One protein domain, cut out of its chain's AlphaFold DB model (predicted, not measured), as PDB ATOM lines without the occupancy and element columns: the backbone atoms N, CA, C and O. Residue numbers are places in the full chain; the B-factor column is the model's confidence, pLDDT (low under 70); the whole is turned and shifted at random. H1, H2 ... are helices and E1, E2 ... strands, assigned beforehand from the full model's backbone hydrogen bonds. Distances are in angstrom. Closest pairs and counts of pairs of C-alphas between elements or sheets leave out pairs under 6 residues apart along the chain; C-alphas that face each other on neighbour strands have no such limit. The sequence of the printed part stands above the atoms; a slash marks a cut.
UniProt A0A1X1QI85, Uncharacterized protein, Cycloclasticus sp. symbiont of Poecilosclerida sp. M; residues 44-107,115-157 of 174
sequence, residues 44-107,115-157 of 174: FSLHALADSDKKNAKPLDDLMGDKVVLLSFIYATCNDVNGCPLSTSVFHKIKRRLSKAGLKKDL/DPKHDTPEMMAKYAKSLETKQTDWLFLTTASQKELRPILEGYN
ATOM      1  N   PHE A  44     -51.837  35.520  -6.517       48.78
ATOM      2  CA  PHE A  44     -51.440  35.177  -5.149       48.78
ATOM      3  C   PHE A  44     -52.299  34.068  -4.507       48.78
ATOM      4  O   PHE A  44     -51.769  33.332  -3.670       48.78
ATOM      5  N   SER A  45     -53.534  33.857  -4.984       49.25
ATOM      6  CA  SER A  45     -54.425  32.751  -4.592       49.25
ATOM      7  C   SER A  45     -53.921  31.365  -5.031       49.25
ATOM      8  O   SER A  45     -54.309  30.348  -4.462       49.25
ATOM      9  N   LEU A  46     -53.095  31.290  -6.083       44.62
ATOM     10  CA  LEU A  46     -52.674  30.022  -6.705       44.62
ATOM     11  C   LEU A  46     -51.453  29.368  -6.041       44.62
ATOM     12  O   LEU A  46     -51.145  28.216  -6.347       44.62
ATOM     13  N   HIS A  47     -50.756  30.073  -5.146       54.31
ATOM     14  CA  HIS A  47     -49.474  29.622  -4.606       54.31
ATOM     15  C   HIS A  47     -49.596  29.297  -3.122       54.31
ATOM     16  O   HIS A  47     -49.630  30.188  -2.274       54.31
ATOM     17  N   ALA A  48     -49.672  28.004  -2.816       58.12
ATOM     18  CA  ALA A  48     -49.813  27.524  -1.454       58.12
ATOM     19  C   ALA A  48     -48.466  27.605  -0.713       58.12
ATOM     20  O   ALA A  48     -47.467  27.014  -1.114       58.12
ATOM     21  N   LEU A  49     -48.448  28.341   0.395       61.78
ATOM     22  CA  LEU A  49     -47.293  28.531   1.262       61.78
ATOM     23  C   LEU A  49     -47.470  27.738   2.546       61.78
ATOM     24  O   LEU A  49     -48.501  27.850   3.214       61.78
ATOM     25  N   ALA A  50     -46.459  26.949   2.900       60.75
ATOM     26  CA  ALA A  50     -46.435  26.239   4.167       60.75
ATOM     27  C   ALA A  50     -45.942  27.180   5.270       60.75
ATOM     28  O   ALA A  50     -44.859  27.759   5.167       60.75
ATOM     29  N   ASP A  51     -46.741  27.316   6.327       65.38
ATOM     30  CA  ASP A  51     -46.343  28.026   7.536       65.38
ATOM     31  C   ASP A  51     -45.499  27.107   8.426       65.38
ATOM     32  O   ASP A  51     -45.865  25.965   8.708       65.38
ATOM     33  N   SER A  52     -44.375  27.640   8.895       58.28
ATOM     34  CA  SER A  52     -43.496  27.023   9.885       58.28
ATOM     35  C   SER A  52     -44.208  26.500  11.147       58.28
ATOM     36  O   SER A  52     -43.738  25.530  11.745       58.28
ATOM     37  N   ASP A  53     -45.332  27.107  11.551       53.62
ATOM     38  CA  ASP A  53     -46.095  26.727  12.754       53.62
ATOM     39  C   ASP A  53     -47.364  25.911  12.426       53.62
ATOM     40  O   ASP A  53     -47.896  25.169  13.255       53.62
ATOM     41  N   LYS A  54     -47.855  25.999  11.183       53.06
ATOM     42  CA  LYS A  54     -49.077  25.327  10.725       53.06
ATOM     43  C   LYS A  54     -48.789  24.595   9.424       53.06
ATOM     44  O   LYS A  54     -48.763  25.193   8.357       53.06
ATOM     45  N   LYS A  55     -48.685  23.266   9.505       54.31
ATOM     46  CA  LYS A  55     -48.447  22.331   8.381       54.31
ATOM     47  C   LYS A  55     -49.475  22.381   7.229       54.31
ATOM     48  O   LYS A  55     -49.414  21.545   6.336       54.31
ATOM     49  N   ASN A  56     -50.420  23.318   7.241       62.25
ATOM     50  CA  ASN A  56     -51.434  23.466   6.207       62.25
ATOM     51  C   ASN A  56     -51.026  24.599   5.272       62.25
ATOM     52  O   ASN A  56     -51.006  25.760   5.683       62.25
ATOM     53  N   ALA A  57     -50.716  24.245   4.027       68.00
ATOM     54  CA  ALA A  57     -50.367  25.217   3.013       68.00
ATOM     55  C   ALA A  57     -51.571  26.122   2.705       68.00
ATOM     56  O   ALA A  57     -52.693  25.634   2.546       68.00
ATOM     57  N   LYS A  58     -51.341  27.435   2.652       77.06
ATOM     58  CA  LYS A  58     -52.364  28.433   2.329       77.06
ATOM     59  C   LYS A  58     -51.873  29.391   1.254       77.06
ATOM     60  O   LYS A  58     -50.690  29.727   1.266       77.06
ATOM     61  N   PRO A  59     -52.756  29.854   0.366       77.31
ATOM     62  CA  PRO A  59     -52.448  30.945  -0.543       77.31
ATOM     63  C   PRO A  59     -51.888  32.197   0.157       77.31
ATOM     64  O   PRO A  59     -52.213  32.470   1.317       77.31
ATOM     65  N   LEU A  60     -51.014  32.956  -0.514       74.50
ATOM     66  CA  LEU A  60     -50.353  34.119   0.101       74.50
ATOM     67  C   LEU A  60     -51.351  35.238   0.443       74.50
ATOM     68  O   LEU A  60     -51.200  35.889   1.472       74.50
ATOM     69  N   ASP A  61     -52.370  35.441  -0.385       76.94
ATOM     70  CA  ASP A  61     -53.468  36.390  -0.165       76.94
ATOM     71  C   ASP A  61     -54.292  36.065   1.094       76.94
ATOM     72  O   ASP A  61     -54.527  36.950   1.920       76.94
ATOM     73  N   ASP A  62     -54.620  34.790   1.320       79.38
ATOM     74  CA  ASP A  62     -55.284  34.319   2.542       79.38
ATOM     75  C   ASP A  62     -54.457  34.639   3.797       79.38
ATOM     76  O   ASP A  62     -54.992  34.915   4.878       79.38
ATOM     77  N   LEU A  63     -53.129  34.589   3.672       78.19
ATOM     78  CA  LEU A  63     -52.206  34.922   4.753       78.19
ATOM     79  C   LEU A  63     -52.066  36.433   4.959       78.19
ATOM     80  O   LEU A  63     -51.643  36.844   6.040       78.19
ATOM     81  N   MET A  64     -52.443  37.268   3.992       78.69
ATOM     82  CA  MET A  64     -52.448  38.724   4.147       78.69
ATOM     83  C   MET A  64     -53.698  39.206   4.894       78.69
ATOM     84  O   MET A  64     -53.569  39.919   5.894       78.69
ATOM     85  N   GLY A  65     -54.884  38.747   4.483       77.56
ATOM     86  CA  GLY A  65     -56.167  39.167   5.064       77.56
ATOM     87  C   GLY A  65     -56.349  40.694   5.088       77.56
ATOM     88  O   GLY A  65     -55.805  41.406   4.249       77.56
ATOM     89  N   ASP A  66     -57.062  41.214   6.094       79.81
ATOM     90  CA  ASP A  66     -57.391  42.650   6.215       79.81
ATOM     91  C   ASP A  66     -56.289  43.502   6.884       79.81
ATOM     92  O   ASP A  66     -56.542  44.604   7.377       79.81
ATOM     93  N   LYS A  67     -55.057  42.984   6.976       76.44
ATOM     94  CA  LYS A  67     -53.956  43.635   7.700       76.44
ATOM     95  C   LYS A  67     -53.004  44.361   6.761       76.44
ATOM     96  O   LYS A  67     -52.811  43.981   5.611       76.44
ATOM     97  N   VAL A  68     -52.308  45.365   7.292       79.19
ATOM     98  CA  VAL A  68     -51.106  45.890   6.641       79.19
ATOM     99  C   VAL A  68     -50.024  44.821   6.741       79.19
ATOM    100  O   VAL A  68     -49.639  44.423   7.840       79.19
ATOM    101  N   VAL A  69     -49.528  44.365   5.595       81.44
ATOM    102  CA  VAL A  69     -48.525  43.302   5.527       81.44
ATOM    103  C   VAL A  69     -47.177  43.882   5.141       81.44
ATOM    104  O   VAL A  69     -47.055  44.604   4.153       81.44
ATOM    105  N   LEU A  70     -46.151  43.541   5.915       79.69
ATOM    106  CA  LEU A  70     -44.765  43.735   5.517       79.69
ATOM    107  C   LEU A  70     -44.171  42.377   5.146       79.69
ATOM    108  O   LEU A  70     -43.947  41.537   6.020       79.69
ATOM    109  N   LEU A  71     -43.924  42.185   3.853       82.75
ATOM    110  CA  LEU A  71     -43.324  40.980   3.289       82.75
ATOM    111  C   LEU A  71     -41.810  41.174   3.113       82.75
ATOM    112  O   LEU A  71     -41.370  42.189   2.576       82.75
ATOM    113  N   SER A  72     -41.012  40.204   3.553       79.81
ATOM    114  CA  SER A  72     -39.575  40.108   3.270       79.81
ATOM    115  C   SER A  72     -39.251  38.752   2.686       79.81
ATOM    116  O   SER A  72     -39.761  37.737   3.153       79.81
ATOM    117  N   PHE A  73     -38.322  38.744   1.741       83.81
ATOM    118  CA  PHE A  73     -37.719  37.527   1.226       83.81
ATOM    119  C   PHE A  73     -36.347  37.300   1.874       83.81
ATOM    120  O   PHE A  73     -35.627  38.275   2.112       83.81
ATOM    121  N   ILE A  74     -36.005  36.054   2.210       79.50
ATOM    122  CA  ILE A  74     -34.729  35.690   2.854       79.50
ATOM    123  C   ILE A  74     -34.171  34.367   2.322       79.50
ATOM    124  O   ILE A  74     -34.892  33.586   1.713       79.50
ATOM    125  N   TYR A  75     -32.918  34.089   2.665       79.06
ATOM    126  CA  TYR A  75     -32.349  32.744   2.702       79.06
ATOM    127  C   TYR A  75     -32.080  32.399   4.166       79.06
ATOM    128  O   TYR A  75     -31.309  33.102   4.820       79.06
ATOM    129  N   ALA A  76     -32.723  31.370   4.718       71.50
ATOM    130  CA  ALA A  76     -32.536  31.020   6.127       71.50
ATOM    131  C   ALA A  76     -31.194  30.311   6.376       71.50
ATOM    132  O   ALA A  76     -30.656  30.398   7.480       71.50
ATOM    133  N   THR A  77     -30.634  29.662   5.352       66.94
ATOM    134  CA  THR A  77     -29.283  29.071   5.350       66.94
ATOM    135  C   THR A  77     -28.155  30.076   5.122       66.94
ATOM    136  O   THR A  77     -26.986  29.714   5.270       66.94
ATOM    137  N   CYS A  78     -28.462  31.329   4.776       62.09
ATOM    138  CA  CYS A  78     -27.435  32.325   4.505       62.09
ATOM    139  C   CYS A  78     -26.700  32.703   5.802       62.09
ATOM    140  O   CYS A  78     -27.241  33.373   6.685       62.09
ATOM    141  N   ASN A  79     -25.442  32.266   5.885       50.69
ATOM    142  CA  ASN A  79     -24.489  32.590   6.946       50.69
ATOM    143  C   ASN A  79     -23.780  33.942   6.714       50.69
ATOM    144  O   ASN A  79     -22.798  34.238   7.398       50.69
ATOM    145  N   ASP A  80     -24.247  34.761   5.762       47.81
ATOM    146  CA  ASP A  80     -23.672  36.081   5.525       47.81
ATOM    147  C   ASP A  80     -23.952  37.004   6.717       47.81
ATOM    148  O   ASP A  80     -25.071  37.467   6.972       47.81
ATOM    149  N   VAL A  81     -22.870  37.280   7.440       44.03
ATOM    150  CA  VAL A  81     -22.806  38.159   8.607       44.03
ATOM    151  C   VAL A  81     -23.207  39.599   8.247       44.03
ATOM    152  O   VAL A  81     -23.562  40.367   9.139       44.03
ATOM    153  N   ASN A  82     -23.202  39.972   6.959       42.75
ATOM    154  CA  ASN A  82     -23.521  41.316   6.479       42.75
ATOM    155  C   ASN A  82     -24.940  41.449   5.884       42.75
ATOM    156  O   ASN A  82     -25.536  42.520   6.003       42.75
ATOM    157  N   GLY A  83     -25.516  40.398   5.290       46.50
ATOM    158  CA  GLY A  83     -26.811  40.446   4.587       46.50
ATOM    159  C   GLY A  83     -28.054  40.192   5.457       46.50
ATOM    160  O   GLY A  83     -28.959  41.033   5.538       46.50
ATOM    161  N   CYS A  84     -28.105  39.056   6.161       50.84
ATOM    162  CA  CYS A  84     -29.237  38.641   7.011       50.84
ATOM    163  C   CYS A  84     -29.576  39.580   8.202       50.84
ATOM    164  O   CYS A  84     -30.767  39.781   8.495       50.84
ATOM    165  N   PRO A  85     -28.603  40.204   8.901       52.62
ATOM    166  CA  PRO A  85     -28.910  41.062  10.045       52.62
ATOM    167  C   PRO A  85     -29.569  42.392   9.650       52.62
ATOM    168  O   PRO A  85     -30.336  42.956  10.436       52.62
ATOM    169  N   LEU A  86     -29.337  42.896   8.433       52.00
ATOM    170  CA  LEU A  86     -29.854  44.198   8.001       52.00
ATOM    171  C   LEU A  86     -31.371  44.178   7.765       52.00
ATOM    172  O   LEU A  86     -32.066  45.027   8.332       52.00
ATOM    173  N   SER A  87     -31.903  43.187   7.038       57.44
ATOM    174  CA  SER A  87     -33.357  43.063   6.820       57.44
ATOM    175  C   SER A  87     -34.108  42.842   8.139       57.44
ATOM    176  O   SER A  87     -35.073  43.543   8.460       57.44
ATOM    177  N   THR A  88     -33.565  41.974   8.995       60.78
ATOM    178  CA  THR A  88     -34.101  41.705  10.335       60.78
ATOM    179  C   THR A  88     -34.096  42.955  11.223       60.78
ATOM    180  O   THR A  88     -35.058  43.205  11.960       60.78
ATOM    181  N   SER A  89     -33.057  43.796  11.139       64.12
ATOM    182  CA  SER A  89     -32.975  45.048  11.903       64.12
ATOM    183  C   SER A  89     -34.031  46.077  11.475       64.12
ATOM    184  O   SER A  89     -34.567  46.810  12.316       64.12
ATOM    185  N   VAL A  90     -34.373  46.122  10.182       66.19
ATOM    186  CA  VAL A  90     -35.429  46.988   9.640       66.19
ATOM    187  C   VAL A  90     -36.793  46.525  10.141       66.19
ATOM    188  O   VAL A  90     -37.561  47.343  10.654       66.19
ATOM    189  N   PHE A  91     -37.049  45.217  10.126       66.75
ATOM    190  CA  PHE A  91     -38.275  44.636  10.674       66.75
ATOM    191  C   PHE A  91     -38.438  44.946  12.166       66.75
ATOM    192  O   PHE A  91     -39.507  45.381  12.599       66.75
ATOM    193  N   HIS A  92     -37.360  44.861  12.952       68.19
ATOM    194  CA  HIS A  92     -37.379  45.255  14.363       68.19
ATOM    195  C   HIS A  92     -37.670  46.750  14.565       68.19
ATOM    196  O   HIS A  92     -38.432  47.124  15.465       68.19
ATOM    197  N   LYS A  93     -37.105  47.628  13.725       70.31
ATOM    198  CA  LYS A  93     -37.376  49.076  13.770       70.31
ATOM    199  C   LYS A  93     -38.837  49.382  13.432       70.31
ATOM    200  O   LYS A  93     -39.455  50.176  14.146       70.31
ATOM    201  N   ILE A  94     -39.391  48.747  12.398       70.00
ATOM    202  CA  ILE A  94     -40.788  48.918  11.977       70.00
ATOM    203  C   ILE A  94     -41.737  48.406  13.065       70.00
ATOM    204  O   ILE A  94     -42.589  49.162  13.533       70.00
ATOM    205  N   LYS A  95     -41.508  47.189  13.576       68.31
ATOM    206  CA  LYS A  95     -42.241  46.610  14.713       68.31
ATOM    207  C   LYS A  95     -42.273  47.557  15.913       68.31
ATOM    208  O   LYS A  95     -43.336  47.795  16.491       68.31
ATOM    209  N   ARG A  96     -41.122  48.125  16.291       71.88
ATOM    210  CA  ARG A  96     -41.016  49.042  17.438       71.88
ATOM    211  C   ARG A  96     -41.780  50.345  17.213       71.88
ATOM    212  O   ARG A  96     -42.433  50.821  18.137       71.88
ATOM    213  N   ARG A  97     -41.709  50.928  16.012       72.69
ATOM    214  CA  ARG A  97     -42.443  52.160  15.674       72.69
ATOM    215  C   ARG A  97     -43.952  51.934  15.676       72.69
ATOM    216  O   ARG A  97     -44.670  52.715  16.287       72.69
ATOM    217  N   LEU A  98     -44.417  50.841  15.076       70.12
ATOM    218  CA  LEU A  98     -45.845  50.527  14.998       70.12
ATOM    219  C   LEU A  98     -46.432  50.131  16.356       70.12
ATOM    220  O   LEU A  98     -47.544  50.536  16.679       70.12
ATOM    221  N   SER A  99     -45.656  49.440  17.200       71.19
ATOM    222  CA  SER A  99     -46.064  49.170  18.586       71.19
ATOM    223  C   SER A  99     -46.245  50.461  19.387       71.19
ATOM    224  O   SER A  99     -47.233  50.596  20.101       71.19
ATOM    225  N   LYS A 100     -45.336  51.438  19.234       75.38
ATOM    226  CA  LYS A 100     -45.461  52.758  19.878       75.38
ATOM    227  C   LYS A 100     -46.662  53.565  19.374       75.38
ATOM    228  O   LYS A 100     -47.186  54.375  20.124       75.38
ATOM    229  N   ALA A 101     -47.090  53.338  18.134       73.44
ATOM    230  CA  ALA A 101     -48.254  53.989  17.536       73.44
ATOM    231  C   ALA A 101     -49.592  53.289  17.853       73.44
ATOM    232  O   ALA A 101     -50.628  53.732  17.376       73.44
ATOM    233  N   GLY A 102     -49.589  52.178  18.605       75.62
ATOM    234  CA  GLY A 102     -50.802  51.408  18.915       75.62
ATOM    235  C   GLY A 102     -51.317  50.513  17.777       75.62
ATOM    236  O   GLY A 102     -52.257  49.756  17.984       75.62
ATOM    237  N   LEU A 103     -50.657  50.508  16.614       72.88
ATOM    238  CA  LEU A 103     -51.080  49.798  15.391       72.88
ATOM    239  C   LEU A 103     -50.557  48.357  15.308       72.88
ATOM    240  O   LEU A 103     -50.434  47.767  14.237       72.88
ATOM    241  N   LYS A 104     -50.182  47.768  16.447       71.94
ATOM    242  CA  LYS A 104     -49.558  46.438  16.489       71.94
ATOM    243  C   LYS A 104     -50.495  45.332  15.988       71.94
ATOM    244  O   LYS A 104     -50.018  44.333  15.462       71.94
ATOM    245  N   LYS A 105     -51.807  45.488  16.189       79.56
ATOM    246  CA  LYS A 105     -52.819  44.489  15.808       79.56
ATOM    247  C   LYS A 105     -53.111  44.492  14.304       79.56
ATOM    248  O   LYS A 105     -53.458  43.439  13.766       79.56
ATOM    249  N   ASP A 106     -52.884  45.634  13.657       79.69
ATOM    250  CA  ASP A 106     -53.169  45.882  12.239       79.69
ATOM    251  C   ASP A 106     -51.994  45.514  11.326       79.69
ATOM    252  O   ASP A 106     -52.114  45.576  10.107       79.69
ATOM    253  N   LEU A 107     -50.850  45.139  11.911       77.75
ATOM    254  CA  LEU A 107     -49.654  44.726  11.189       77.75
ATOM    255  C   LEU A 107     -49.507  43.204  11.214       77.75
ATOM    256  O   LEU A 107     -49.536  42.587  12.282       77.75
ATOM    257  N   ASP A 115     -35.378  29.928  -1.130       85.50
ATOM    258  CA  ASP A 115     -34.798  28.605  -1.341       85.50
ATOM    259  C   ASP A 115     -35.599  27.476  -0.673       85.50
ATOM    260  O   ASP A 115     -35.151  26.865   0.299       85.50
ATOM    261  N   PRO A 116     -36.762  27.114  -1.235       85.81
ATOM    262  CA  PRO A 116     -37.593  26.025  -0.724       85.81
ATOM    263  C   PRO A 116     -36.907  24.652  -0.706       85.81
ATOM    264  O   PRO A 116     -37.400  23.738  -0.049       85.81
ATOM    265  N   LYS A 117     -35.780  24.476  -1.415       85.19
ATOM    266  CA  LYS A 117     -35.030  23.213  -1.406       85.19
ATOM    267  C   LYS A 117     -34.314  22.998  -0.069       85.19
ATOM    268  O   LYS A 117     -34.238  21.860   0.389       85.19
ATOM    269  N   HIS A 118     -33.793  24.064   0.537       81.94
ATOM    270  CA  HIS A 118     -33.008  23.988   1.773       81.94
ATOM    271  C   HIS A 118     -33.742  24.596   2.979       81.94
ATOM    272  O   HIS A 118     -33.639  24.077   4.093       81.94
ATOM    273  N   ASP A 119     -34.552  25.631   2.763       84.62
ATOM    274  CA  ASP A 119     -35.354  26.290   3.792       84.62
ATOM    275  C   ASP A 119     -36.715  25.597   3.938       84.62
ATOM    276  O   ASP A 119     -37.770  26.120   3.562       84.62
ATOM    277  N   THR A 120     -36.694  24.384   4.493       85.19
ATOM    278  CA  THR A 120     -37.917  23.630   4.801       85.19
ATOM    279  C   THR A 120     -38.744  24.334   5.890       85.19
ATOM    280  O   THR A 120     -38.209  25.169   6.634       85.19
ATOM    281  N   PRO A 121     -40.036  23.988   6.070       85.62
ATOM    282  CA  PRO A 121     -40.850  24.553   7.148       85.62
ATOM    283  C   PRO A 121     -40.194  24.424   8.533       85.62
ATOM    284  O   PRO A 121     -40.255  25.347   9.345       85.62
ATOM    285  N   GLU A 122     -39.493  23.318   8.794       82.81
ATOM    286  CA  GLU A 122     -38.762  23.083  10.042       82.81
ATOM    287  C   GLU A 122     -37.565  24.029  10.212       82.81
ATOM    288  O   GLU A 122     -37.299  24.489  11.327       82.81
ATOM    289  N   MET A 123     -36.838  24.329   9.132       82.44
ATOM    290  CA  MET A 123     -35.730  25.292   9.153       82.44
ATOM    291  C   MET A 123     -36.250  26.713   9.367       82.44
ATOM    292  O   MET A 123     -35.748  27.424  10.240       82.44
ATOM    293  N   MET A 124     -37.330  27.085   8.678       82.75
ATOM    294  CA  MET A 124     -38.005  28.370   8.872       82.75
ATOM    295  C   MET A 124     -38.539  28.529  10.303       82.75
ATOM    296  O   MET A 124     -38.407  29.601  10.892       82.75
ATOM    297  N   ALA A 125     -39.045  27.456  10.925       82.75
ATOM    298  CA  ALA A 125     -39.460  27.465  12.331       82.75
ATOM    299  C   ALA A 125     -38.284  27.699  13.293       82.75
ATOM    300  O   ALA A 125     -38.420  28.401  14.302       82.75
ATOM    301  N   LYS A 126     -37.111  27.116  13.012       81.69
ATOM    302  CA  LYS A 126     -35.889  27.357  13.798       81.69
ATOM    303  C   LYS A 126     -35.404  28.797  13.641       81.69
ATOM    304  O   LYS A 126     -35.072  29.424  14.645       81.69
ATOM    305  N   TYR A 127     -35.432  29.324  12.419       81.06
ATOM    306  CA  TYR A 127     -35.105  30.718  12.136       81.06
ATOM    307  C   TYR A 127     -36.057  31.680  12.865       81.06
ATOM    308  O   TYR A 127     -35.620  32.607  13.536       81.06
ATOM    309  N   ALA A 128     -37.365  31.412  12.858       80.12
ATOM    310  CA  ALA A 128     -38.340  32.208  13.604       80.12
ATOM    311  C   ALA A 128     -38.041  32.251  15.115       80.12
ATOM    312  O   ALA A 128     -38.157  33.300  15.756       80.12
ATOM    313  N   LYS A 129     -37.624  31.116  15.698       79.44
ATOM    314  CA  LYS A 129     -37.281  31.019  17.126       79.44
ATOM    315  C   LYS A 129     -36.066  31.865  17.504       79.44
ATOM    316  O   LYS A 129     -36.070  32.411  18.605       79.44
ATOM    317  N   SER A 130     -35.070  32.006  16.625       75.25
ATOM    318  CA  SER A 130     -33.888  32.838  16.905       75.25
ATOM    319  C   SER A 130     -34.194  34.342  16.903       75.25
ATOM    320  O   SER A 130     -33.430  35.117  17.470       75.25
ATOM    321  N   LEU A 131     -35.331  34.758  16.327       72.06
ATOM    322  CA  LEU A 131     -35.756  36.159  16.217       72.06
ATOM    323  C   LEU A 131     -36.766  36.617  17.290       72.06
ATOM    324  O   LEU A 131     -37.311  37.718  17.186       72.06
ATOM    325  N   GLU A 132     -37.051  35.790  18.303       68.81
ATOM    326  CA  GLU A 132     -37.948  36.110  19.433       68.81
ATOM    327  C   GLU A 132     -39.313  36.710  19.017       68.81
ATOM    328  O   GLU A 132     -39.814  37.711  19.547       68.81
ATOM    329  N   THR A 133     -39.972  36.083  18.043       69.94
ATOM    330  CA  THR A 133     -41.166  36.646  17.391       69.94
ATOM    331  C   THR A 133     -42.476  36.494  18.169       69.94
ATOM    332  O   THR A 133     -43.459  37.122  17.785       69.94
ATOM    333  N   LYS A 134     -42.486  35.777  19.307       65.62
ATOM    334  CA  LYS A 134     -43.674  35.341  20.089       65.62
ATOM    335  C   LYS A 134     -44.740  36.405  20.386       65.62
ATOM    336  O   LYS A 134     -45.876  36.069  20.692       65.62
ATOM    337  N   GLN A 135     -44.386  37.686  20.345       66.62
ATOM    338  CA  GLN A 135     -45.313  38.786  20.611       66.62
ATOM    339  C   GLN A 135     -45.824  39.490  19.344       66.62
ATOM    340  O   GLN A 135     -46.390  40.574  19.461       66.62
ATOM    341  N   THR A 136     -45.565  38.971  18.143       72.25
ATOM    342  CA  THR A 136     -45.897  39.612  16.856       72.25
ATOM    343  C   THR A 136     -46.585  38.607  15.948       72.25
ATOM    344  O   THR A 136     -46.195  37.446  15.931       72.25
ATOM    345  N   ASP A 137     -47.584  39.054  15.192       83.00
ATOM    346  CA  ASP A 137     -48.173  38.271  14.104       83.00
ATOM    347  C   ASP A 137     -47.157  38.218  12.950       83.00
ATOM    348  O   ASP A 137     -47.158  39.078  12.068       83.00
ATOM    349  N   TRP A 138     -46.190  37.301  13.060       84.19
ATOM    350  CA  TRP A 138     -45.077  37.139  12.130       84.19
ATOM    351  C   TRP A 138     -45.022  35.703  11.621       84.19
ATOM    352  O   TRP A 138     -44.707  34.784  12.376       84.19
ATOM    353  N   LEU A 139     -45.318  35.535  10.336       86.94
ATOM    354  CA  LEU A 139     -45.306  34.257   9.640       86.94
ATOM    355  C   LEU A 139     -43.960  34.020   8.956       86.94
ATOM    356  O   LEU A 139     -43.392  34.940   8.363       86.94
ATOM    357  N   PHE A 140     -43.481  32.782   9.011       85.19
ATOM    358  CA  PHE A 140     -42.264  32.335   8.337       85.19
ATOM    359  C   PHE A 140     -42.641  31.208   7.388       85.19
ATOM    360  O   PHE A 140     -43.120  30.158   7.815       85.19
ATOM    361  N   LEU A 141     -42.486  31.472   6.096       88.69
ATOM    362  CA  LEU A 141     -43.091  30.711   5.019       88.69
ATOM    363  C   LEU A 141     -42.032  30.192   4.051       88.69
ATOM    364  O   LEU A 141     -41.007  30.832   3.812       88.69
ATOM    365  N   THR A 142     -42.337  29.058   3.438       88.19
ATOM    366  CA  THR A 142     -41.601  28.511   2.297       88.19
ATOM    367  C   THR A 142     -42.595  27.916   1.297       88.19
ATOM    368  O   THR A 142     -43.742  27.621   1.657       88.19
ATOM    369  N   THR A 143     -42.197  27.779   0.034       87.06
ATOM    370  CA  THR A 143     -43.010  27.108  -0.997       87.06
ATOM    371  C   THR A 143     -42.660  25.624  -1.065       87.06
ATOM    372  O   THR A 143     -41.633  25.191  -0.547       87.06
ATOM    373  N   ALA A 144     -43.482  24.815  -1.738       83.56
ATOM    374  CA  ALA A 144     -43.151  23.403  -1.937       83.56
ATOM    375  C   ALA A 144     -42.006  23.193  -2.948       83.56
ATOM    376  O   ALA A 144     -41.344  22.156  -2.939       83.56
ATOM    377  N   SER A 145     -41.767  24.157  -3.846       84.19
ATOM    378  CA  SER A 145     -40.711  24.067  -4.856       84.19
ATOM    379  C   SER A 145     -40.317  25.428  -5.436       84.19
ATOM    380  O   SER A 145     -41.062  26.408  -5.350       84.19
ATOM    381  N   GLN A 146     -39.164  25.470  -6.116       84.81
ATOM    382  CA  GLN A 146     -38.727  26.643  -6.888       84.81
ATOM    383  C   GLN A 146     -39.727  27.024  -7.997       84.81
ATOM    384  O   GLN A 146     -39.903  28.200  -8.306       84.81
ATOM    385  N   LYS A 147     -40.442  26.039  -8.561       85.19
ATOM    386  CA  LYS A 147     -41.477  26.270  -9.579       85.19
ATOM    387  C   LYS A 147     -42.658  27.074  -9.029       85.19
ATOM    388  O   LYS A 147     -43.204  27.898  -9.754       85.19
ATOM    389  N   GLU A 148     -43.031  26.838  -7.774       83.81
ATOM    390  CA  GLU A 148     -44.103  27.573  -7.089       83.81
ATOM    391  C   GLU A 148     -43.638  28.926  -6.546       83.81
ATOM    392  O   GLU A 148     -44.436  29.852  -6.441       83.81
ATOM    393  N   LEU A 149     -42.346  29.064  -6.241       85.12
ATOM    394  CA  LEU A 149     -41.769  30.329  -5.790       85.12
ATOM    395  C   LEU A 149     -41.621  31.345  -6.923       85.12
ATOM    396  O   LEU A 149     -41.941  32.516  -6.736       85.12
ATOM    397  N   ARG A 150     -41.147  30.905  -8.093       83.94
ATOM    398  CA  ARG A 150     -40.859  31.772  -9.244       83.94
ATOM    399  C   ARG A 150     -41.967  32.789  -9.566       83.94
ATOM    400  O   ARG A 150     -41.637  33.970  -9.624       83.94
ATOM    401  N   PRO A 151     -43.244  32.402  -9.734       81.62
ATOM    402  CA  PRO A 151     -44.305  33.373  -9.988       81.62
ATOM    403  C   PRO A 151     -44.411  34.406  -8.858       81.62
ATOM    404  O   PRO A 151     -44.420  35.599  -9.136       81.62
ATOM    405  N   ILE A 152     -44.373  34.012  -7.582       83.12
ATOM    406  CA  ILE A 152     -44.393  34.986  -6.476       83.12
ATOM    407  C   ILE A 152     -43.272  36.026  -6.655       83.12
ATOM    408  O   ILE A 152     -43.529  37.223  -6.560       83.12
ATOM    409  N   LEU A 153     -42.050  35.593  -6.973       83.38
ATOM    410  CA  LEU A 153     -40.920  36.503  -7.188       83.38
ATOM    411  C   LEU A 153     -41.118  37.435  -8.381       83.38
ATOM    412  O   LEU A 153     -40.854  38.629  -8.255       83.38
ATOM    413  N   GLU A 154     -41.623  36.916  -9.500       81.94
ATOM    414  CA  GLU A 154     -41.961  37.707 -10.688       81.94
ATOM    415  C   GLU A 154     -43.011  38.779 -10.358       81.94
ATOM    416  O   GLU A 154     -42.824  39.945 -10.698       81.94
ATOM    417  N   GLY A 155     -44.056  38.426  -9.601       77.88
ATOM    418  CA  GLY A 155     -45.095  39.367  -9.170       77.88
ATOM    419  C   GLY A 155     -44.582  40.494  -8.267       77.88
ATOM    420  O   GLY A 155     -45.132  41.594  -8.282       77.88
ATOM    421  N   TYR A 156     -43.506  40.251  -7.511       79.62
ATOM    422  CA  TYR A 156     -42.821  41.264  -6.695       79.62
ATOM    423  C   TYR A 156     -41.570  41.851  -7.366       79.62
ATOM    424  O   TYR A 156     -40.816  42.590  -6.721       79.62
ATOM    425  N   ASN A 157     -41.334  41.517  -8.639       79.81
ATOM    426  CA  ASN A 157     -40.170  41.920  -9.421       79.81
ATOM    427  C   ASN A 157     -38.833  41.661  -8.688       79.81
ATOM    428  O   ASN A 157     -37.903  42.469  -8.747       79.81
TER     429      ASN A 157
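AT A GLANCE: This is residues 44 to 107 and 115 to 157 of the 174 residues of an uncharacterized protein of Cycloclasticus sp. symbiont of Poecilosclerida sp. M (UniProt A0A1X1QI85). Strand E3 runs through the middle of the model, with the short strand E1 paired beside it in a two-stranded ribbon, H3 packed on E3, and the longest strand, E2, passing near E3. H1, H2 and H4 are set round these strands, with H2, the longest helix, and H4 farthest out, and no helix touches another. The printed part has 107 residues, with four named helices and three named strands in the order E1, H1, E2, H2, H3, E3, H4, and its class is mixed, helices and strands. The sheet's order is E1, E3, antiparallel, and E2 pairs with no named strand. The whole is compact and rounded, with a radius of gyration of the C-alphas of 14.0 A and spans of 40 by 35 by 28 A.

HOW THE PARTS SIT: E1, residues 48 to 51, and E3, residues 138 to 143, are antiparallel neighbours at 131 degrees between their directions, with N 50 and O 142 at 3.1 A and N 142 and O 50 at 3.3 A, both within hydrogen-bond range. Residues 48 to 49 of E1 also pair, antiparallel, with residues 58 to 59. H1, residues 60 to 64, comes closest to E1 at the C-alphas of Leu 49 and Leu 60, 6.5 A apart. E2, residues 68 to 74, meets H1 only through their link, and E2 and E3 are near each other, with 11 pairs of C-alphas within 10 A. H2, residues 84 to 100, has its closest C-alphas to E2 at Ile 74 and Cys 84, 7.5 A. H3, residues 121 to 130, has 8 pairs of C-alphas within 8 A of E3, the closest being those of Met 124 and Phe 140, 5.8 A; H2 and H3 are apart. H4, residues 146 to 155, comes closest to E3 at the C-alphas of Thr 143 and Leu 149, 5.9 A, and is apart from E1, but only just, with the closest C-alphas 8.0 A apart. Every O i to N i+4 pair is within hydrogen-bond range in H1 and H3, against 12 of 13 in H2 and 4 of 6 in H4.

IN THESE COORDINATES: E1 begins at C-alpha 48, (-49.813, 27.524, -1.454). E2 measures 19.7 A and H2 25.1 A from first to last C-alpha, H2 beginning at C-alpha 84, (-29.237, 38.641, 7.011). H3 measures 14.6 A, E3 16.6 A and H4 14.4 A, and H4 ends at C-alpha 155, (-45.095, 39.367, -9.170).

THE WHOLE: The two C-alphas farthest apart are those of Lys 100 and Lys 147, 39.8 A. Residues 108 to 114 are not printed, and C-alphas 107 and 115 are 25.3 A apart across this cut, which lies in the link from H2 to H3. Of the links that are printed whole, H1 to E2 and E3 to H4 are tight, the others are short, and none is long. Mean pLDDT of the printed part is 72.8, with values under 70 at residues 44 to 57, 77 to 92, 95 and 132 to 135.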